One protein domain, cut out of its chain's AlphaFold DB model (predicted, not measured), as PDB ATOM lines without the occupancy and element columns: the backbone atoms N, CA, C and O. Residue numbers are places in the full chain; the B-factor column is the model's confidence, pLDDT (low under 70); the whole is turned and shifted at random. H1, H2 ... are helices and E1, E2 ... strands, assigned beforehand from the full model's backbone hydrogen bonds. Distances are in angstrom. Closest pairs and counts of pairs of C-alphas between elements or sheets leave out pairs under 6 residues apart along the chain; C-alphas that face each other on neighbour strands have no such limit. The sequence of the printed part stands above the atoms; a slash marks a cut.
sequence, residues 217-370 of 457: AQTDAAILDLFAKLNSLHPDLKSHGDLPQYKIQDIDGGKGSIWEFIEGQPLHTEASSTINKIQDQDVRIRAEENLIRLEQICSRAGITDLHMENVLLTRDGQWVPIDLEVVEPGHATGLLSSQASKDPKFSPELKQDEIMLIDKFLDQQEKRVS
ATOM      1  N   ALA A 217      -3.753 -37.077  25.519       93.44
ATOM      2  CA  ALA A 217      -3.465 -35.653  25.451       93.44
ATOM      3  C   ALA A 217      -4.661 -34.834  24.937       93.44
ATOM      4  O   ALA A 217      -4.489 -33.713  24.468       93.44
ATOM      5  N   GLN A 218      -5.885 -35.367  25.018       93.12
ATOM      6  CA  GLN A 218      -7.093 -34.694  24.517       93.12
ATOM      7  C   GLN A 218      -7.304 -33.289  25.095       93.12
ATOM      8  O   GLN A 218      -7.688 -32.380  24.358       93.12
ATOM      9  N   THR A 219      -7.085 -33.112  26.400       94.94
ATOM     10  CA  THR A 219      -7.224 -31.801  27.051       94.94
ATOM     11  C   THR A 219      -6.094 -30.866  26.623       94.94
ATOM     12  O   THR A 219      -6.362 -29.748  26.189       94.94
ATOM     13  N   ASP A 220      -4.852 -31.348  26.626       96.62
ATOM     14  CA  ASP A 220      -3.680 -30.568  26.225       96.62
ATOM     15  C   ASP A 220      -3.791 -30.107  24.756       96.62
ATOM     16  O   ASP A 220      -3.618 -28.930  24.441       96.62
ATOM     17  N   ALA A 221      -4.184 -31.010  23.855       95.81
ATOM     18  CA  ALA A 221      -4.417 -30.715  22.446       95.81
ATOM     19  C   ALA A 221      -5.569 -29.716  22.239       95.81
ATOM     20  O   ALA A 221      -5.479 -28.852  21.368       95.81
ATOM     21  N   ALA A 222      -6.636 -29.790  23.043       96.75
ATOM     22  CA  ALA A 222      -7.738 -28.828  22.982       96.75
ATOM     23  C   ALA A 222      -7.306 -27.420  23.422       96.75
ATOM     24  O   ALA A 222      -7.764 -26.431  22.846       96.75
ATOM     25  N   ILE A 223      -6.409 -27.321  24.403       97.88
ATOM     26  CA  ILE A 223      -5.838 -26.043  24.843       97.88
ATOM     27  C   ILE A 223      -4.913 -25.467  23.767       97.88
ATOM     28  O   ILE A 223      -5.011 -24.284  23.446       97.88
ATOM     29  N   LEU A 224      -4.070 -26.287  23.136       97.88
ATOM     30  CA  LEU A 224      -3.225 -25.825  22.028       97.88
ATOM     31  C   LEU A 224      -4.041 -25.406  20.796       97.88
ATOM     32  O   LEU A 224      -3.685 -24.442  20.119       97.88
ATOM     33  N   ASP A 225      -5.164 -26.072  20.526       98.00
ATOM     34  CA  ASP A 225      -6.120 -25.653  19.495       98.00
ATOM     35  C   ASP A 225      -6.793 -24.311  19.847       98.00
ATOM     36  O   ASP A 225      -6.947 -23.447  18.978       98.00
ATOM     37  N   LEU A 226      -7.127 -24.073  21.123       98.12
ATOM     38  CA  LEU A 226      -7.558 -22.751  21.592       98.12
ATOM     39  C   LEU A 226      -6.466 -21.699  21.343       98.12
ATOM     40  O   LEU A 226      -6.760 -20.650  20.765       98.12
ATOM     41  N   PHE A 227      -5.212 -21.977  21.709       98.00
ATOM     42  CA  PHE A 227      -4.090 -21.058  21.480       98.00
ATOM     43  C   PHE A 227      -3.908 -20.750  19.991       98.00
ATOM     44  O   PHE A 227      -3.744 -19.589  19.612       98.00
ATOM     45  N   ALA A 228      -4.028 -21.757  19.125       97.94
ATOM     46  CA  ALA A 228      -3.972 -21.572  17.681       97.94
ATOM     47  C   ALA A 228      -5.070 -20.651  17.151       97.94
ATOM     48  O   ALA A 228      -4.794 -19.738  16.368       97.94
ATOM     49  N   LYS A 229      -6.307 -20.840  17.615       98.06
ATOM     50  CA  LYS A 229      -7.435 -19.978  17.244       98.06
ATOM     51  C   LYS A 229      -7.224 -18.543  17.719       98.06
ATOM     52  O   LYS A 229      -7.424 -17.621  16.931       98.06
ATOM     53  N   LEU A 230      -6.751 -18.350  18.950       97.50
ATOM     54  CA  LEU A 230      -6.433 -17.029  19.506       97.50
ATOM     55  C   LEU A 230      -5.294 -16.324  18.753       97.50
ATOM     56  O   LEU A 230      -5.335 -15.107  18.569       97.50
ATOM     57  N   ASN A 231      -4.285 -17.063  18.290       96.69
ATOM     58  CA  ASN A 231      -3.194 -16.507  17.482       96.69
ATOM     59  C   ASN A 231      -3.648 -16.119  16.070       96.69
ATOM     60  O   ASN A 231      -3.141 -15.146  15.512       96.69
ATOM     61  N   SER A 232      -4.632 -16.842  15.520       96.94
ATOM     62  CA  SER A 232      -5.200 -16.583  14.189       96.94
ATOM     63  C   SER A 232      -6.110 -15.350  14.112       96.94
ATOM     64  O   SER A 232      -6.469 -14.925  13.013       96.94
ATOM     65  N   LEU A 233      -6.486 -14.767  15.257       96.81
ATOM     66  CA  LEU A 233      -7.239 -13.517  15.296       96.81
ATOM     67  C   LEU A 233      -6.431 -12.371  14.671       96.81
ATOM     68  O   LEU A 233      -5.206 -12.293  14.805       96.81
ATOM     69  N   HIS A 234      -7.136 -11.439  14.022       95.94
ATOM     70  CA  HIS A 234      -6.530 -10.202  13.533       95.94
ATOM     71  C   HIS A 234      -5.834  -9.460  14.697       95.94
ATOM     72  O   HIS A 234      -6.381  -9.469  15.802       95.94
ATOM     73  N   PRO A 235      -4.676  -8.797  14.496       92.50
ATOM     74  CA  PRO A 235      -3.957  -8.099  15.571       92.50
ATOM     75  C   PRO A 235      -4.827  -7.142  16.403       92.50
ATOM     76  O   PRO A 235      -4.737  -7.117  17.628       92.50
ATOM     77  N   ASP A 236      -5.757  -6.435  15.758       92.62
ATOM     78  CA  ASP A 236      -6.693  -5.529  16.442       92.62
ATOM     79  C   ASP A 236      -7.715  -6.248  17.339       92.62
ATOM     80  O   ASP A 236      -8.332  -5.609  18.188       92.62
ATOM     81  N   LEU A 237      -7.851  -7.568  17.215       92.50
ATOM     82  CA  LEU A 237      -8.775  -8.414  17.975       92.50
ATOM     83  C   LEU A 237      -8.083  -9.259  19.057       92.50
ATOM     84  O   LEU A 237      -8.781  -9.923  19.815       92.50
ATOM     85  N   LYS A 238      -6.746  -9.203  19.187       90.50
ATOM     86  CA  LYS A 238      -5.995  -9.866  20.278       90.50
ATOM     87  C   LYS A 238      -5.296  -8.891  21.229       90.50
ATOM     88  O   LYS A 238      -4.918  -7.799  20.803       90.50
ATOM     89  N   SER A 239      -5.172  -9.244  22.512       85.56
ATOM     90  CA  SER A 239      -4.596  -8.374  23.552       85.56
ATOM     91  C   SER A 239      -3.079  -8.171  23.420       85.56
ATOM     92  O   SER A 239      -2.601  -7.056  23.620       85.56
ATOM     93  N   HIS A 240      -2.334  -9.215  23.041       85.69
ATOM     94  CA  HIS A 240      -0.862  -9.247  23.026       85.69
ATOM     95  C   HIS A 240      -0.302 -10.189  21.931       85.69
ATOM     96  O   HIS A 240      -1.048 -10.683  21.079       85.69
ATOM     97  N   GLY A 241       1.022 -10.421  21.941       83.38
ATOM     98  CA  GLY A 241       1.751 -11.303  21.016       83.38
ATOM     99  C   GLY A 241       1.326 -12.774  21.065       83.38
ATOM    100  O   GLY A 241       0.475 -13.163  21.857       83.38
ATOM    101  N   ASP A 242       1.873 -13.615  20.193       90.94
ATOM    102  CA  ASP A 242       1.377 -14.985  20.019       90.94
ATOM    103  C   ASP A 242       1.661 -15.907  21.217       90.94
ATOM    104  O   ASP A 242       2.715 -15.856  21.856       90.94
ATOM    105  N   LEU A 243       0.684 -16.765  21.512       95.00
ATOM    106  CA  LEU A 243       0.786 -17.866  22.464       95.00
ATOM    107  C   LEU A 243       1.650 -18.997  21.883       95.00
ATOM    108  O   LEU A 243       1.708 -19.149  20.658       95.00
ATOM    109  N   PRO A 244       2.303 -19.807  22.730       94.69
ATOM    110  CA  PRO A 244       3.117 -20.933  22.284       94.69
ATOM    111  C   PRO A 244       2.294 -21.993  21.550       94.69
ATOM    112  O   PRO A 244       1.123 -22.225  21.852       94.69
ATOM    113  N   GLN A 245       2.932 -22.665  20.594       95.00
ATOM    114  CA  GLN A 245       2.368 -23.799  19.871       95.00
ATOM    115  C   GLN A 245       3.412 -24.899  19.763       95.00
ATOM    116  O   GLN A 245       4.587 -24.621  19.544       95.00
ATOM    117  N   TYR A 246       2.966 -26.142  19.880       96.50
ATOM    118  CA  TYR A 246       3.785 -27.320  19.640       96.50
ATOM    119  C   TYR A 246       2.907 -28.495  19.228       96.50
ATOM    120  O   TYR A 246       1.682 -28.464  19.380       96.50
ATOM    121  N   LYS A 247       3.516 -29.526  18.646       96.12
ATOM    122  CA  LYS A 247       2.774 -30.689  18.150       96.12
ATOM    123  C   LYS A 247       2.498 -31.700  19.261       96.12
ATOM    124  O   LYS A 247       3.391 -32.062  20.023       96.12
ATOM    125  N   ILE A 248       1.273 -32.218  19.275       96.75
ATOM    126  CA  ILE A 248       0.848 -33.360  20.084       96.75
ATOM    127  C   ILE A 248       0.096 -34.332  19.175       96.75
ATOM    128  O   ILE A 248      -0.690 -33.914  18.323       96.75
ATOM    129  N   GLN A 249       0.319 -35.626  19.373       95.50
ATOM    130  CA  GLN A 249      -0.386 -36.695  18.689       95.50
ATOM    131  C   GLN A 249      -0.778 -37.798  19.674       95.50
ATOM    132  O   GLN A 249       0.089 -38.442  20.258       95.50
ATOM    133  N   ASP A 250      -2.076 -38.062  19.814       94.56
ATOM    134  CA  ASP A 250      -2.553 -39.260  20.513       94.56
ATOM    135  C   ASP A 250      -2.216 -40.531  19.719       94.56
ATOM    136  O   ASP A 250      -2.310 -40.566  18.488       94.56
ATOM    137  N   ILE A 251      -1.875 -41.593  20.444       94.69
ATOM    138  CA  ILE A 251      -1.636 -42.945  19.928       94.69
ATOM    139  C   ILE A 251      -2.446 -43.970  20.739       94.69
ATOM    140  O   ILE A 251      -3.009 -43.658  21.792       94.69
ATOM    141  N   ASP A 252      -2.578 -45.192  20.219       89.62
ATOM    142  CA  ASP A 252      -3.276 -46.310  20.881       89.62
ATOM    143  C   ASP A 252      -4.703 -45.997  21.362       89.62
ATOM    144  O   ASP A 252      -5.150 -46.456  22.415       89.62
ATOM    145  N   GLY A 253      -5.435 -45.177  20.600       85.81
ATOM    146  CA  GLY A 253      -6.795 -44.771  20.959       85.81
ATOM    147  C   GLY A 253      -6.866 -43.926  22.237       85.81
ATOM    148  O   GLY A 253      -7.854 -44.015  22.962       85.81
ATOM    149  N   GLY A 254      -5.825 -43.139  22.531       85.69
ATOM    150  CA  GLY A 254      -5.755 -42.260  23.704       85.69
ATOM    151  C   GLY A 254      -5.149 -42.915  24.947       85.69
ATOM    152  O   GLY A 254      -5.233 -42.357  26.038       85.69
ATOM    153  N   LYS A 255      -4.535 -44.098  24.815       88.88
ATOM    154  CA  LYS A 255      -3.773 -44.733  25.908       88.88
ATOM    155  C   LYS A 255      -2.362 -44.161  26.060       88.88
ATOM    156  O   LYS A 255      -1.749 -44.341  27.105       88.88
ATOM    157  N   GLY A 256      -1.867 -43.467  25.041       94.19
ATOM    158  CA  GLY A 256      -0.602 -42.752  25.066       94.19
ATOM    159  C   GLY A 256      -0.617 -41.587  24.087       94.19
ATOM    160  O   GLY A 256      -1.531 -41.451  23.273       94.19
ATOM    161  N   SER A 257       0.404 -40.745  24.153       97.06
ATOM    162  CA  SER A 257       0.564 -39.592  23.273       97.06
ATOM    163  C   SER A 257       2.038 -39.267  23.042       97.06
ATOM    164  O   SER A 257       2.896 -39.529  23.887       97.06
ATOM    165  N   ILE A 258       2.332 -38.694  21.876       98.06
ATOM    166  CA  ILE A 258       3.654 -38.238  21.445       98.06
ATOM    167  C   ILE A 258       3.625 -36.726  21.292       98.06
ATOM    168  O   ILE A 258       2.726 -36.165  20.671       98.06
ATOM    169  N   TRP A 259       4.616 -36.073  21.872       97.94
ATOM    170  CA  TRP A 259       4.692 -34.630  21.989       97.94
ATOM    171  C   TRP A 259       6.004 -34.138  21.404       97.94
ATOM    172  O   TRP A 259       7.040 -34.792  21.524       97.94
ATOM    173  N   GLU A 260       5.982 -32.959  20.804       97.38
ATOM    174  CA  GLU A 260       7.201 -32.271  20.408       97.38
ATOM    175  C   GLU A 260       8.049 -31.959  21.644       97.38
ATOM    176  O   GLU A 260       7.551 -31.449  22.650       97.38
ATOM    177  N   PHE A 261       9.339 -32.293  21.586       97.00
ATOM    178  CA  PHE A 261      10.258 -31.924  22.651       97.00
ATOM    179  C   PHE A 261      10.644 -30.452  22.511       97.00
ATOM    180  O   PHE A 261      11.240 -30.051  21.510       97.00
ATOM    181  N   ILE A 262      10.334 -29.661  23.534       95.75
ATOM    182  CA  ILE A 262      10.625 -28.230  23.562       95.75
ATOM    183  C   ILE A 262      11.970 -27.999  24.245       95.75
ATOM    184  O   ILE A 262      12.146 -28.280  25.429       95.75
ATOM    185  N   GLU A 263      12.926 -27.459  23.492       93.75
ATOM    186  CA  GLU A 263      14.224 -27.044  24.025       93.75
ATOM    187  C   GLU A 263      14.057 -25.724  24.798       93.75
ATOM    188  O   GLU A 263      13.966 -24.639  24.218       93.75
ATOM    189  N   GLY A 264      14.030 -25.809  26.128       90.56
ATOM    190  CA  GLY A 264      13.882 -24.657  27.015       90.56
ATOM    191  C   GLY A 264      14.447 -24.922  28.405       90.56
ATOM    192  O   GLY A 264      14.844 -26.043  28.729       90.56
ATOM    193  N   GLN A 265      14.521 -23.875  29.223       87.06
ATOM    194  CA  GLN A 265      14.910 -24.004  30.627       87.06
ATOM    195  C   GLN A 265      13.660 -24.016  31.512       87.06
ATOM    196  O   GLN A 265      12.844 -23.100  31.374       87.06
ATOM    197  N   PRO A 266      13.503 -25.005  32.414       83.50
ATOM    198  CA  PRO A 266      12.460 -24.947  33.426       83.50
ATOM    199  C   PRO A 266      12.718 -23.771  34.365       83.50
ATOM    200  O   PRO A 266      13.863 -23.353  34.582       83.50
ATOM    201  N   LEU A 267      11.652 -23.233  34.944       76.62
ATOM    202  CA  LEU A 267      11.791 -22.204  35.957       76.62
ATOM    203  C   LEU A 267      12.210 -22.824  37.294       76.62
ATOM    204  O   LEU A 267      11.615 -23.777  37.782       76.62
ATOM    205  N   HIS A 268      13.224 -22.229  37.922       71.31
ATOM    206  CA  HIS A 268      13.591 -22.510  39.317       71.31
ATOM    207  C   HIS A 268      13.268 -21.333  40.253       71.31
ATOM    208  O   HIS A 268      13.498 -21.403  41.457       71.31
ATOM    209  N   THR A 269      12.789 -20.221  39.692       75.75
ATOM    210  CA  THR A 269      12.424 -18.987  40.399       75.75
ATOM    211  C   THR A 269      11.220 -18.341  39.725       75.75
ATOM    212  O   THR A 269      10.965 -18.616  38.554       75.75
ATOM    213  N   GLU A 270      10.536 -17.432  40.426       77.75
ATOM    214  CA  GLU A 270       9.389 -16.688  39.889       77.75
ATOM    215  C   GLU A 270       9.655 -16.113  38.490       77.75
ATOM    216  O   GLU A 270      10.716 -15.524  38.247       77.75
ATOM    217  N   ALA A 271       8.672 -16.237  37.589       79.50
ATOM    218  CA  ALA A 271       8.781 -15.802  36.194       79.50
ATOM    219  C   ALA A 271       9.247 -14.339  36.076       79.50
ATOM    220  O   ALA A 271      10.161 -14.032  35.309       79.50
ATOM    221  N   SER A 272       8.727 -13.449  36.930       74.44
ATOM    222  CA  SER A 272       9.130 -12.036  37.005       74.44
ATOM    223  C   SER A 272      10.621 -11.841  37.314       74.44
ATOM    224  O   SER A 272      11.267 -10.957  36.749       74.44
ATOM    225  N   SER A 273      11.199 -12.674  38.186       80.88
ATOM    226  CA  SER A 273      12.636 -12.654  38.494       80.88
ATOM    227  C   SER A 273      13.463 -13.113  37.294       80.88
ATOM    228  O   SER A 273      14.505 -12.529  36.993       80.88
ATOM    229  N   THR A 274      12.976 -14.121  36.570       84.00
ATOM    230  CA  THR A 274      13.630 -14.652  35.371       84.00
ATOM    231  C   THR A 274      13.636 -13.637  34.226       84.00
ATOM    232  O   THR A 274      14.690 -13.428  33.631       84.00
ATOM    233  N   ILE A 275      12.528 -12.924  33.979       84.19
ATOM    234  CA  ILE A 275      12.452 -11.856  32.959       84.19
ATOM    235  C   ILE A 275      13.539 -10.799  33.182       84.19
ATOM    236  O   ILE A 275      14.203 -10.372  32.240       84.19
ATOM    237  N   ASN A 276      13.772 -10.398  34.434       84.12
ATOM    238  CA  ASN A 276      14.765  -9.373  34.763       84.12
ATOM    239  C   ASN A 276      16.218  -9.814  34.517       84.12
ATOM    240  O   ASN A 276      17.104  -8.962  34.464       84.12
ATOM    241  N   LYS A 277      16.473 -11.120  34.369       88.38
ATOM    242  CA  LYS A 277      17.800 -11.671  34.055       88.38
ATOM    243  C   LYS A 277      18.075 -11.731  32.548       88.38
ATOM    244  O   LYS A 277      19.221 -11.952  32.161       88.38
ATOM    245  N   ILE A 278      17.060 -11.533  31.701       89.81
ATOM    246  CA  ILE A 278      17.217 -11.512  30.245       89.81
ATOM    247  C   ILE A 278      17.945 -10.220  29.850       89.81
ATOM    248  O   ILE A 278      17.446  -9.118  30.072       89.81
ATOM    249  N   GLN A 279      19.148 -10.368  29.287       93.06
ATOM    250  CA  GLN A 279      20.009  -9.239  28.907       93.06
ATOM    251  C   GLN A 279      19.566  -8.565  27.606       93.06
ATOM    252  O   GLN A 279      19.701  -7.352  27.465       93.06
ATOM    253  N   ASP A 280      19.050  -9.349  26.660       95.00
ATOM    254  CA  ASP A 280      18.541  -8.844  25.389       95.00
ATOM    255  C   ASP A 280      17.175  -8.176  25.605       95.00
ATOM    256  O   ASP A 280      16.221  -8.804  26.070       95.00
ATOM    257  N   GLN A 281      17.095  -6.883  25.290       93.94
ATOM    258  CA  GLN A 281      15.904  -6.076  25.535       93.94
ATOM    259  C   GLN A 281      14.698  -6.539  24.707       93.94
ATOM    260  O   GLN A 281      13.584  -6.549  25.229       93.94
ATOM    261  N   ASP A 282      14.901  -6.965  23.461       93.06
ATOM    262  CA  ASP A 282      13.810  -7.389  22.583       93.06
ATOM    263  C   ASP A 282      13.276  -8.762  23.007       93.06
ATOM    264  O   ASP A 282      12.064  -8.983  23.032       93.06
ATOM    265  N   VAL A 283      14.171  -9.680  23.392       93.00
ATOM    266  CA  VAL A 283      13.795 -10.980  23.978       93.00
ATOM    267  C   VAL A 283      13.024 -10.769  25.279       93.00
ATOM    268  O   VAL A 283      12.007 -11.422  25.506       93.00
ATOM    269  N   ARG A 284      13.473  -9.835  26.123       92.25
ATOM    270  CA  ARG A 284      12.813  -9.517  27.391       92.25
ATOM    271  C   ARG A 284      11.398  -8.982  27.182       92.25
ATOM    272  O   ARG A 284      10.492  -9.427  27.879       92.25
ATOM    273  N   ILE A 285      11.206  -8.056  26.239       90.25
ATOM    274  CA  ILE A 285       9.884  -7.499  25.914       90.25
ATOM    275  C   ILE A 285       8.951  -8.607  25.415       90.25
ATOM    276  O   ILE A 285       7.848  -8.745  25.938       90.25
ATOM    277  N   ARG A 286       9.407  -9.457  24.483       90.12
ATOM    278  CA  ARG A 286       8.601 -10.588  23.991       90.12
ATOM    279  C   ARG A 286       8.223 -11.562  25.103       90.12
ATOM    280  O   ARG A 286       7.064 -11.960  25.179       90.12
ATOM    281  N   ALA A 287       9.168 -11.903  25.978       91.31
ATOM    282  CA  ALA A 287       8.907 -12.767  27.126       91.31
ATOM    283  C   ALA A 287       7.872 -12.157  28.069       91.31
ATOM    284  O   ALA A 287       7.003 -12.860  28.574       91.31
ATOM    285  N   GLU A 288       7.930 -10.854  28.300       90.38
ATOM    286  CA  GLU A 288       6.967 -10.160  29.142       90.38
ATOM    287  C   GLU A 288       5.558 -10.142  28.532       90.38
ATOM    288  O   GLU A 288       4.600 -10.524  29.201       90.38
ATOM    289  N   GLU A 289       5.425  -9.770  27.258       89.88
ATOM    290  CA  GLU A 289       4.135  -9.739  26.556       89.88
ATOM    291  C   GLU A 289       3.505 -11.131  26.441       89.88
ATOM    292  O   GLU A 289       2.303 -11.297  26.657       89.88
ATOM    293  N   ASN A 290       4.319 -12.142  26.129       91.62
ATOM    294  CA  ASN A 290       3.874 -13.526  26.049       91.62
ATOM    295  C   ASN A 290       3.427 -14.057  27.422       91.62
ATOM    296  O   ASN A 290       2.392 -14.717  27.491       91.62
ATOM    297  N   LEU A 291       4.133 -13.716  28.511       91.69
ATOM    298  CA  LEU A 291       3.742 -14.105  29.871       91.69
ATOM    299  C   LEU A 291       2.405 -13.489  30.279       91.69
ATOM    300  O   LEU A 291       1.549 -14.189  30.814       91.69
ATOM    301  N   ILE A 292       2.228 -12.188  30.017       90.69
ATOM    302  CA  ILE A 292       0.982 -11.471  30.318       90.69
ATOM    303  C   ILE A 292      -0.180 -12.142  29.588       90.69
ATOM    304  O   ILE A 292      -1.175 -12.495  30.220       90.69
ATOM    305  N   ARG A 293      -0.041 -12.383  28.278       92.75
ATOM    306  CA  ARG A 293      -1.104 -13.030  27.503       92.75
ATOM    307  C   ARG A 293      -1.403 -14.435  28.003       92.75
ATOM    308  O   ARG A 293      -2.569 -14.800  28.127       92.75
ATOM    309  N   LEU A 294      -0.362 -15.218  28.274       94.12
ATOM    310  CA  LEU A 294      -0.513 -16.590  28.736       94.12
ATOM    311  C   LEU A 294      -1.277 -16.639  30.063       94.12
ATOM    312  O   LEU A 294      -2.244 -17.386  30.166       94.12
ATOM    313  N   GLU A 295      -0.915 -15.795  31.032       92.69
ATOM    314  CA  GLU A 295      -1.617 -15.704  32.316       92.69
ATOM    315  C   GLU A 295      -3.094 -15.340  32.138       92.69
ATOM    316  O   GLU A 295      -3.963 -16.000  32.705       92.69
ATOM    317  N   GLN A 296      -3.405 -14.323  31.328       91.75
ATOM    318  CA  GLN A 296      -4.788 -13.886  31.116       91.75
ATOM    319  C   GLN A 296      -5.657 -14.993  30.518       91.75
ATOM    320  O   GLN A 296      -6.771 -15.245  30.986       91.75
ATOM    321  N   ILE A 297      -5.152 -15.643  29.465       95.25
ATOM    322  CA  ILE A 297      -5.875 -16.697  28.757       95.25
ATOM    323  C   ILE A 297      -6.038 -17.910  29.666       95.25
ATOM    324  O   ILE A 297      -7.157 -18.405  29.801       95.25
ATOM    325  N   CYS A 298      -4.970 -18.358  30.333       95.50
ATOM    326  CA  CYS A 298      -5.027 -19.493  31.249       95.50
ATOM    327  C   CYS A 298      -5.961 -19.223  32.430       95.50
ATOM    328  O   CYS A 298      -6.815 -20.053  32.721       95.50
ATOM    329  N   SER A 299      -5.891 -18.041  33.041       93.31
ATOM    330  CA  SER A 299      -6.770 -17.649  34.146       93.31
ATOM    331  C   SER A 299      -8.244 -17.654  33.728       93.31
ATOM    332  O   SER A 299      -9.087 -18.267  34.387       93.31
ATOM    333  N   ARG A 300      -8.573 -17.061  32.568       94.19
ATOM    334  CA  ARG A 300      -9.958 -17.020  32.069       94.19
ATOM    335  C   ARG A 300     -10.475 -18.384  31.611       94.19
ATOM    336  O   ARG A 300     -11.668 -18.655  31.772       94.19
ATOM    337  N   ALA A 301      -9.606 -19.211  31.034       95.75
ATOM    338  CA  ALA A 301      -9.917 -20.572  30.606       95.75
ATOM    339  C   ALA A 301      -9.877 -21.585  31.763       95.75
ATOM    340  O   ALA A 301     -10.222 -22.745  31.555       95.75
ATOM    341  N   GLY A 302      -9.470 -21.169  32.966       95.19
ATOM    342  CA  GLY A 302      -9.318 -22.054  34.115       95.19
ATOM    343  C   GLY A 302      -8.195 -23.074  33.957       95.19
ATOM    344  O   GLY A 302      -8.287 -24.132  34.553       95.19
ATOM    345  N   ILE A 303      -7.174 -22.811  33.144       96.25
ATOM    346  CA  ILE A 303      -6.008 -23.690  33.006       96.25
ATOM    347  C   ILE A 303      -5.107 -23.463  34.219       96.25
ATOM    348  O   ILE A 303      -4.623 -22.348  34.441       96.25
ATOM    349  N   THR A 304      -4.914 -24.510  35.013       94.25
ATOM    350  CA  THR A 304      -4.226 -24.451  36.308       94.25
ATOM    351  C   THR A 304      -3.052 -25.423  36.348       94.25
ATOM    352  O   THR A 304      -2.715 -26.035  35.337       94.25
ATOM    353  N   ASP A 305      -2.398 -25.526  37.509       91.00
ATOM    354  CA  ASP A 305      -1.225 -26.387  37.723       91.00
ATOM    355  C   ASP A 305      -0.013 -26.009  36.840       91.00
ATOM    356  O   ASP A 305       0.879 -26.809  36.561       91.00
ATOM    357  N   LEU A 306       0.055 -24.735  36.432       90.69
ATOM    358  CA  LEU A 306       1.162 -24.144  35.673       90.69
ATOM    359  C   LEU A 306       2.290 -23.685  36.602       90.69
ATOM    360  O   LEU A 306       2.770 -22.553  36.513       90.69
ATOM    361  N   HIS A 307       2.688 -24.544  37.536       86.38
ATOM    362  CA  HIS A 307       3.818 -24.275  38.417       86.38
ATOM    363  C   HIS A 307       5.143 -24.246  37.632       86.38
ATOM    364  O   HIS A 307       5.222 -24.637  36.469       86.38
ATOM    365  N   MET A 308       6.204 -23.747  38.264       84.19
ATOM    366  CA  MET A 308       7.462 -23.378  37.598       84.19
ATOM    367  C   MET A 308       8.119 -24.529  36.819       84.19
ATOM    368  O   MET A 308       8.665 -24.307  35.739       84.19
ATOM    369  N   GLU A 309       8.026 -25.765  37.310       84.62
ATOM    370  CA  GLU A 309       8.541 -26.938  36.597       84.62
ATOM    371  C   GLU A 309       7.729 -27.334  35.344       84.62
ATOM    372  O   GLU A 309       8.272 -28.007  34.468       84.62
ATOM    373  N   ASN A 310       6.491 -26.847  35.198       91.19
ATOM    374  CA  ASN A 310       5.610 -27.095  34.049       91.19
ATOM    375  C   ASN A 310       5.642 -25.965  33.007       91.19
ATOM    376  O   ASN A 310       4.839 -25.947  32.074       91.19
ATOM    377  N   VAL A 311       6.563 -25.003  33.126       93.50
ATOM    378  CA  VAL A 311       6.686 -23.891  32.175       93.50
ATOM    379  C   VAL A 311       8.142 -23.700  31.780       93.50
ATOM    380  O   VAL A 311       9.018 -23.470  32.614       93.50
ATOM    381  N   LEU A 312       8.400 -23.779  30.479       94.19
ATOM    382  CA  LEU A 312       9.728 -23.621  29.902       94.19
ATOM    383  C   LEU A 312       9.896 -22.211  29.336       94.19
ATOM    384  O   LEU A 312       8.996 -21.696  28.678       94.19
ATOM    385  N   LEU A 313      11.070 -21.610  29.537       93.44
ATOM    386  CA  LEU A 313      11.489 -20.416  28.804       93.44
ATOM    387  C   LEU A 313      12.419 -20.822  27.658       93.44
ATOM    388  O   LEU A 313      13.498 -21.383  27.883       93.44
ATOM    389  N   THR A 314      12.009 -20.534  26.428       94.06
ATOM    390  CA  THR A 314      12.815 -20.771  25.228       94.06
ATOM    391  C   THR A 314      13.840 -19.653  25.017       94.06
ATOM    392  O   THR A 314      13.748 -18.559  25.580       94.06
ATOM    393  N   ARG A 315      14.849 -19.904  24.173       89.88
ATOM    394  CA  ARG A 315      15.931 -18.933  23.907       89.88
ATOM    395  C   ARG A 315      15.456 -17.645  23.231       89.88
ATOM    396  O   ARG A 315      16.099 -16.613  23.386       89.88
ATOM    397  N   ASP A 316      14.373 -17.708  22.469       90.81
ATOM    398  CA  ASP A 316      13.753 -16.577  21.773       90.81
ATOM    399  C   ASP A 316      12.798 -15.759  22.659       90.81
ATOM    400  O   ASP A 316      12.318 -14.702  22.225       90.81
ATOM    401  N   GLY A 317      12.617 -16.187  23.914       90.00
ATOM    402  CA  GLY A 317      11.835 -15.485  24.926       90.00
ATOM    403  C   GLY A 317      10.363 -15.877  24.932       90.00
ATOM    404  O   GLY A 317       9.533 -15.030  25.229       90.00
ATOM    405  N   GLN A 318      10.016 -17.116  24.585       93.44
ATOM    406  CA  GLN A 318       8.644 -17.613  24.677       93.44
ATOM    407  C   GLN A 318       8.472 -18.475  25.933       93.44
ATOM    408  O   GLN A 318       9.292 -19.349  26.224       93.44
ATOM    409  N   TRP A 319       7.392 -18.236  26.675       94.06
ATOM    410  CA  TRP A 319       6.936 -19.112  27.747       94.06
ATOM    411  C   TRP A 319       6.092 -20.219  27.144       94.06
ATOM    412  O   TRP A 319       5.073 -19.958  26.506       94.06
ATOM    413  N   VAL A 320       6.523 -21.458  27.342       96.25
ATOM    414  CA  VAL A 320       5.861 -22.645  26.812       96.25
ATOM    415  C   VAL A 320       5.390 -23.491  27.989       96.25
ATOM    416  O   VAL A 320       6.216 -24.160  28.617       96.25
ATOM    417  N   PRO A 321       4.090 -23.467  28.326       95.31
ATOM    418  CA  PRO A 321       3.550 -24.369  29.317       95.31
ATOM    419  C   PRO A 321       3.477 -25.778  28.725       95.31
ATOM    420  O   PRO A 321       3.038 -25.999  27.589       95.31
ATOM    421  N   ILE A 322       3.914 -26.734  29.520       93.50
ATOM    422  CA  ILE A 322       3.815 -28.162  29.262       93.50
ATOM    423  C   ILE A 322       2.889 -28.766  30.317       93.50
ATOM    424  O   ILE A 322       2.694 -28.185  31.376       93.50
ATOM    425  N   ASP A 323       2.318 -29.935  30.022       92.00
ATOM    426  CA  ASP A 323       1.432 -30.637  30.968       92.00
ATOM    427  C   ASP A 323       0.131 -29.877  31.303       92.00
ATOM    428  O   ASP A 323      -0.226 -29.645  32.449       92.00
ATOM    429  N   LEU A 324      -0.614 -29.512  30.259       94.69
ATOM    430  CA  LEU A 324      -1.824 -28.685  30.300       94.69
ATOM    431  C   LEU A 324      -3.087 -29.482  30.693       94.69
ATOM    432  O   LEU A 324      -4.170 -29.246  30.171       94.69
ATOM    433  N   GLU A 325      -2.972 -30.475  31.570       92.06
ATOM    434  CA  GLU A 325      -4.027 -31.477  31.778       92.06
ATOM    435  C   GLU A 325      -5.116 -31.082  32.789       92.06
ATOM    436  O   GLU A 325      -6.114 -31.804  32.921       92.06
ATOM    437  N   VAL A 326      -4.957 -29.948  33.483       94.31
ATOM    438  CA  VAL A 326      -5.872 -29.473  34.531       94.31
ATOM    439  C   VAL A 326      -6.640 -28.234  34.064       94.31
ATOM    440  O   VAL A 326      -6.055 -27.209  33.710       94.31
ATOM    441  N   VAL A 327      -7.976 -28.330  34.077       94.62
ATOM    442  CA  VAL A 327      -8.884 -27.211  33.781       94.62
ATOM    443  C   VAL A 327      -9.926 -27.071  34.894       94.62
ATOM    444  O   VAL A 327     -10.892 -27.834  34.964       94.62
ATOM    445  N   GLU A 328      -9.736 -26.077  35.757       91.00
ATOM    446  CA  GLU A 328     -10.545 -25.780  36.938       91.00
ATOM    447  C   GLU A 328     -10.849 -24.266  37.035       91.00
ATOM    448  O   GLU A 328     -10.135 -23.515  37.707       91.00
ATOM    449  N   PRO A 329     -11.928 -23.782  36.384       86.88
ATOM    450  CA  PRO A 329     -12.302 -22.368  36.404       86.88
ATOM    451  C   PRO A 329     -12.393 -21.783  37.820       86.88
ATOM    452  O   PRO A 329     -12.917 -22.415  38.737       86.88
ATOM    453  N   GLY A 330     -11.894 -20.555  37.990       85.00
ATOM    454  CA  GLY A 330     -11.904 -19.834  39.270       85.00
ATOM    455  C   GLY A 330     -10.709 -20.112  40.190       85.00
ATOM    456  O   GLY A 330     -10.598 -19.468  41.233       85.00
ATOM    457  N   HIS A 331      -9.807 -21.017  39.809       86.31
ATOM    458  CA  HIS A 331      -8.561 -21.274  40.529       86.31
ATOM    459  C   HIS A 331      -7.397 -20.474  39.931       86.31
ATOM    460  O   HIS A 331      -7.440 -20.036  38.782       86.31
ATOM    461  N   ALA A 332      -6.352 -20.260  40.733       88.69
ATOM    462  CA  ALA A 332      -5.131 -19.617  40.261       88.69
ATOM    463  C   ALA A 332      -4.393 -20.528  39.269       88.69
ATOM    464  O   ALA A 332      -4.316 -21.737  39.479       88.69
ATOM    465  N   THR A 333      -3.802 -19.934  38.233       90.44
ATOM    466  CA  THR A 333      -3.059 -20.663  37.192       90.44
ATOM    467  C   THR A 333      -1.836 -21.392  37.754       90.44
ATOM    468  O   THR A 333      -1.513 -22.486  37.308       90.44
ATOM    469  N   GLY A 334      -1.159 -20.788  38.738       88.25
ATOM    470  CA  GLY A 334       0.143 -21.224  39.255       88.25
ATOM    471  C   GLY A 334       1.343 -20.572  38.555       88.25
ATOM    472  O   GLY A 334       2.456 -20.648  39.073       88.25
ATOM    473  N   LEU A 335       1.114 -19.869  37.440       87.62
ATOM    474  CA  LEU A 335       2.156 -19.242  36.621       87.62
ATOM    475  C   LEU A 335       2.749 -17.990  37.290       87.62
ATOM    476  O   LEU A 335       3.957 -17.746  37.226       87.62
ATOM    477  N   LEU A 336       1.902 -17.206  37.963       85.94
ATOM    478  CA  LEU A 336       2.286 -16.038  38.754       85.94
ATOM    479  C   LEU A 336       1.934 -16.233  40.233       85.94
ATOM    480  O   LEU A 336       0.948 -16.880  40.584       85.94
ATOM    481  N   SER A 337       2.716 -15.609  41.119       83.06
ATOM    482  CA  SER A 337       2.364 -15.548  42.539       83.06
ATOM    483  C   SER A 337       1.064 -14.762  42.740       83.06
ATOM    484  O   SER A 337       0.730 -13.866  41.963       83.06
ATOM    485  N   SER A 338       0.340 -15.039  43.827       78.88
ATOM    486  CA  SER A 338      -0.935 -14.368  44.139       78.88
ATOM    487  C   SER A 338      -0.820 -12.848  44.318       78.88
ATOM    488  O   SER A 338      -1.824 -12.136  44.269       78.88
ATOM    489  N   GLN A 339       0.392 -12.345  44.565       80.31
ATOM    490  CA  GLN A 339       0.684 -10.917  44.604       80.31
ATOM    491  C   GLN A 339       0.971 -10.368  43.204       80.31
ATOM    492  O   GLN A 339       0.464  -9.300  42.871       80.31
ATOM    493  N   ALA A 340       1.739 -11.094  42.385       79.94
ATOM    494  CA  ALA A 340       2.046 -10.695  41.014       79.94
ATOM    495  C   ALA A 340       0.805 -10.716  40.108       79.94
ATOM    496  O   ALA A 340       0.633  -9.804  39.309       79.94
ATOM    497  N   SER A 341      -0.106 -11.678  40.281       77.31
ATOM    498  CA  SER A 341      -1.351 -11.746  39.501       77.31
ATOM    499  C   SER A 341      -2.308 -10.574  39.758       77.31
ATOM    500  O   SER A 341      -3.171 -10.291  38.936       77.31
ATOM    501  N   LYS A 342      -2.141  -9.854  40.877       81.38
ATOM    502  CA  LYS A 342      -2.913  -8.642  41.206       81.38
ATOM    503  C   LYS A 342      -2.305  -7.362  40.641       81.38
ATOM    504  O   LYS A 342      -2.920  -6.304  40.767       81.38
ATOM    505  N   ASP A 343      -1.096  -7.422  40.086       81.56
ATOM    506  CA  ASP A 343      -0.490  -6.269  39.434       81.56
ATOM    507  C   ASP A 343      -1.317  -5.920  38.180       81.56
ATOM    508  O   ASP A 343      -1.538  -6.797  37.336       81.56
ATOM    509  N   PRO A 344      -1.771  -4.660  38.021       81.81
ATOM    510  CA  PRO A 344      -2.516  -4.218  36.842       81.81
ATOM    511  C   PRO A 344      -1.841  -4.572  35.513       81.81
ATOM    512  O   PRO A 344      -2.524  -4.785  34.515       81.81
ATOM    513  N   LYS A 345      -0.507  -4.680  35.503       81.94
ATOM    514  CA  LYS A 345       0.282  -5.100  34.343       81.94
ATOM    515  C   LYS A 345      -0.065  -6.506  33.843       81.94
ATOM    516  O   LYS A 345      -0.013  -6.735  32.640       81.94
ATOM    517  N   PHE A 346      -0.400  -7.433  34.742       76.75
ATOM    518  CA  PHE A 346      -0.787  -8.813  34.415       76.75
ATOM    519  C   PHE A 346      -2.309  -9.005  34.364       76.75
ATOM    520  O   PHE A 346      -2.787 -10.093  34.063       76.75
ATOM    521  N   SER A 347      -3.071  -7.934  34.607       71.44
ATOM    522  CA  SER A 347      -4.528  -7.887  34.466       71.44
ATOM    523  C   SER A 347      -5.039  -6.934  33.359       71.44
ATOM    524  O   SER A 347      -6.024  -6.233  33.602       71.44
ATOM    525  N   PRO A 348      -4.438  -6.851  32.148       71.00
ATOM    526  CA  PRO A 348      -5.102  -6.160  31.047       71.00
ATOM    527  C   PRO A 348      -6.434  -6.846  30.699       71.00
ATOM    528  O   PRO A 348      -6.648  -8.025  30.991       71.00
ATOM    529  N   GLU A 349      -7.344  -6.117  30.063       83.94
ATOM    530  CA  GLU A 349      -8.649  -6.657  29.681       83.94
ATOM    531  C   GLU A 349      -8.519  -7.511  28.406       83.94
ATOM    532  O   GLU A 349      -7.931  -7.075  27.411       83.94
ATOM    533  N   LEU A 350      -9.043  -8.741  28.434       91.31
ATOM    534  CA  LEU A 350      -9.144  -9.581  27.236       91.31
ATOM    535  C   LEU A 350     -10.130  -8.960  26.246       91.31
ATOM    536  O   LEU A 350     -11.167  -8.421  26.639       91.31
ATOM    537  N   LYS A 351      -9.844  -9.080  24.948       94.50
ATOM    538  CA  LYS A 351     -10.771  -8.600  23.918       94.50
ATOM    539  C   LYS A 351     -11.970  -9.539  23.783       94.50
ATOM    540  O   LYS A 351     -11.884 -10.734  24.065       94.50
ATOM    541  N   GLN A 352     -13.095  -9.001  23.310       96.12
ATOM    542  CA  GLN A 352     -14.358  -9.742  23.229       96.12
ATOM    543  C   GLN A 352     -14.252 -11.020  22.379       96.12
ATOM    544  O   GLN A 352     -14.797 -12.051  22.767       96.12
ATOM    545  N   ASP A 353     -13.532 -10.983  21.256       97.12
ATOM    546  CA  ASP A 353     -13.324 -12.161  20.404       97.12
ATOM    547  C   ASP A 353     -12.506 -13.258  21.103       97.12
ATOM    548  O   ASP A 353     -12.801 -14.446  20.949       97.12
ATOM    549  N   GLU A 354     -11.518 -12.877  21.920       96.69
ATOM    550  CA  GLU A 354     -10.756 -13.824  22.740       96.69
ATOM    551  C   GLU A 354     -11.663 -14.470  23.794       96.69
ATOM    552  O   GLU A 354     -11.669 -15.694  23.928       96.69
ATOM    553  N   ILE A 355     -12.496 -13.672  24.473       96.88
ATOM    554  CA  ILE A 355     -13.474 -14.164  25.458       96.88
ATOM    555  C   ILE A 355     -14.431 -15.175  24.815       96.88
ATOM    556  O   ILE A 355     -14.632 -16.258  25.359       96.88
ATOM    557  N   MET A 356     -14.967 -14.870  23.630       97.88
ATOM    558  CA  MET A 356     -15.882 -15.770  22.918       97.88
ATOM    559  C   MET A 356     -15.234 -17.112  22.548       97.88
ATOM    560  O   MET A 356     -15.894 -18.153  22.607       97.88
ATOM    561  N   LEU A 357     -13.954 -17.113  22.161       98.25
ATOM    562  CA  LEU A 357     -13.220 -18.349  21.882       98.25
ATOM    563  C   LEU A 357     -12.980 -19.171  23.152       98.25
ATOM    564  O   LEU A 357     -13.123 -20.394  23.109       98.25
ATOM    565  N   ILE A 358     -12.657 -18.511  24.267       97.56
ATOM    566  CA  ILE A 358     -12.448 -19.172  25.561       97.56
ATOM    567  C   ILE A 358     -13.754 -19.779  26.079       97.56
ATOM    568  O   ILE A 358     -13.760 -20.939  26.481       97.56
ATOM    569  N   ASP A 359     -14.872 -19.055  26.012       96.94
ATOM    570  CA  ASP A 359     -16.175 -19.571  26.452       96.94
ATOM    571  C   ASP A 359     -16.594 -20.798  25.631       96.94
ATOM    572  O   ASP A 359     -16.987 -21.825  26.182       96.94
ATOM    573  N   LYS A 360     -16.378 -20.762  24.311       97.38
ATOM    574  CA  LYS A 360     -16.600 -21.931  23.453       97.38
ATOM    575  C   LYS A 360     -15.686 -23.108  23.812       97.38
ATOM    576  O   LYS A 360     -16.100 -24.260  23.673       97.38
ATOM    577  N   PHE A 361     -14.438 -22.849  24.205       97.44
ATOM    578  CA  PHE A 361     -13.533 -23.893  24.685       97.44
ATOM    579  C   PHE A 361     -14.064 -24.523  25.977       97.44
ATOM    580  O   PHE A 361     -14.137 -25.750  26.038       97.44
ATOM    581  N   LEU A 362     -14.496 -23.712  26.947       95.31
ATOM    582  CA  LEU A 362     -15.036 -24.171  28.229       95.31
ATOM    583  C   LEU A 362     -16.258 -25.080  28.040       95.31
ATOM    584  O   LEU A 362     -16.257 -26.198  28.552       95.31
ATOM    585  N   ASP A 363     -17.223 -24.676  27.208       93.94
ATOM    586  CA  ASP A 363     -18.416 -25.481  26.886       93.94
ATOM    587  C   ASP A 363     -18.067 -26.865  26.310       93.94
ATOM    588  O   ASP A 363     -18.776 -27.857  26.497       93.94
ATOM    589  N   GLN A 364     -16.980 -26.943  25.540       94.00
ATOM    590  CA  GLN A 364     -16.504 -28.205  24.977       94.00
ATOM    591  C   GLN A 364     -15.685 -29.010  25.983       94.00
ATOM    592  O   GLN A 364     -15.738 -30.240  25.961       94.00
ATOM    593  N   GLN A 365     -14.918 -28.327  26.833       93.06
ATOM    594  CA  GLN A 365     -14.029 -28.935  27.809       93.06
ATOM    595  C   GLN A 365     -14.801 -29.697  28.882       93.06
ATOM    596  O   GLN A 365     -14.322 -30.733  29.328       93.06
ATOM    597  N   GLU A 366     -16.026 -29.274  29.210       87.38
ATOM    598  CA  GLU A 366     -16.905 -30.020  30.119       87.38
ATOM    599  C   GLU A 366     -17.110 -31.483  29.699       87.38
ATOM    600  O   GLU A 366     -17.337 -32.333  30.549       87.38
ATOM    601  N   LYS A 367     -16.998 -31.799  28.404       88.25
ATOM    602  CA  LYS A 367     -17.205 -33.154  27.865       88.25
ATOM    603  C   LYS A 367     -15.912 -33.954  27.710       88.25
ATOM    604  O   LYS A 367     -15.966 -35.094  27.253       88.25
ATOM    605  N   ARG A 368     -14.752 -33.356  27.996       89.69
ATOM    606  CA  ARG A 368     -13.444 -34.007  27.859       89.69
ATOM    607  C   ARG A 368     -12.993 -34.577  29.195       89.69
ATOM    608  O   ARG A 368     -13.398 -34.116  30.258       89.69
ATOM    609  N   VAL A 369     -12.126 -35.582  29.117       89.25
ATOM    610  CA  VAL A 369     -11.432 -36.098  30.295       89.25
ATOM    611  C   VAL A 369     -10.284 -35.151  30.635       89.25
ATOM    612  O   VAL A 369      -9.405 -34.925  29.801       89.25
ATOM    613  N   SER A 370     -10.274 -34.618  31.852       91.38
ATOM    614  CA  SER A 370      -9.167 -33.828  32.401       91.38
ATOM    615  C   SER A 370      -8.656 -34.454  33.692       91.38
ATOM    616  O   SER A 370      -9.368 -35.223  34.347       91.38
TER     617      SER A 370
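This is residues 217 to 370 of the 457 residues of the protein "DUF4135 domain-containing protein" of Parachlamydia acanthamoebae (UniProt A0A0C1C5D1). Two helices, H1 and H4, run side by side in opposite directions, and the long helix H3 comes in at a steep slant, its last residues meeting H4. A small hairpin, E3 and E4, packs on H3 through E4, while a second hairpin, E1 and E2, lies toward one end of the longest axis. The printed part has 154 residues, with four named helices and four named strands in the order H1 E1 E2 H2 H3 E3 E4 H4, in two antiparallel two-stranded sheets; the class is mixed, with under half of the residues in named elements. It is compact, radius of gyration of the C-alphas 15.0 A, and spans 45 by 33 by 29 A.

Start at H1, residues 218 to 231; it touches H4, residues 352 to 365, at a shallow tilt of 13 degrees, opposite ways, closest C-alphas Leu 230 and Glu 354, 6.3 A. Next find the hairpin of E1, residues 248 to 251, and E2, residues 256 to 260, with N 249 and O 258 2.8 A apart. H2, residues 271 to 275, only just touches H3, residues 281 to 301, with 3 pairs of C-alphas within 8 A, the closest Ile 275 and Arg 284, 6.1 A. With residues 297 to 301 alone, H3 touches H4 at a steep tilt of 53 degrees, closest C-alphas Ala 301 and Ile 358, 5.8 A. The hairpin of E3, residues 311 to 313, and E4, residues 319 to 321, has N 320 and O 312 2.8 A apart. In the four helices every O i to N i+4 pair is within hydrogen-bond range.

Find C-alpha 218 at (-7.093, -34.694, 24.517), where H1 begins its 19.9 A. H3 runs 30.0 A from C-alpha 281 at (15.904, -6.076, 25.535), and H4 19.7 A to C-alpha 365 at (-14.029, -28.935, 27.809).

The C-alphas of Gly 253 and Gln 279, the two farthest apart, are 45.2 A apart. The printed part has no cut; the links H1 to E1 and E4 to H4 are long, and no printed residue is under 70 in pLDDT.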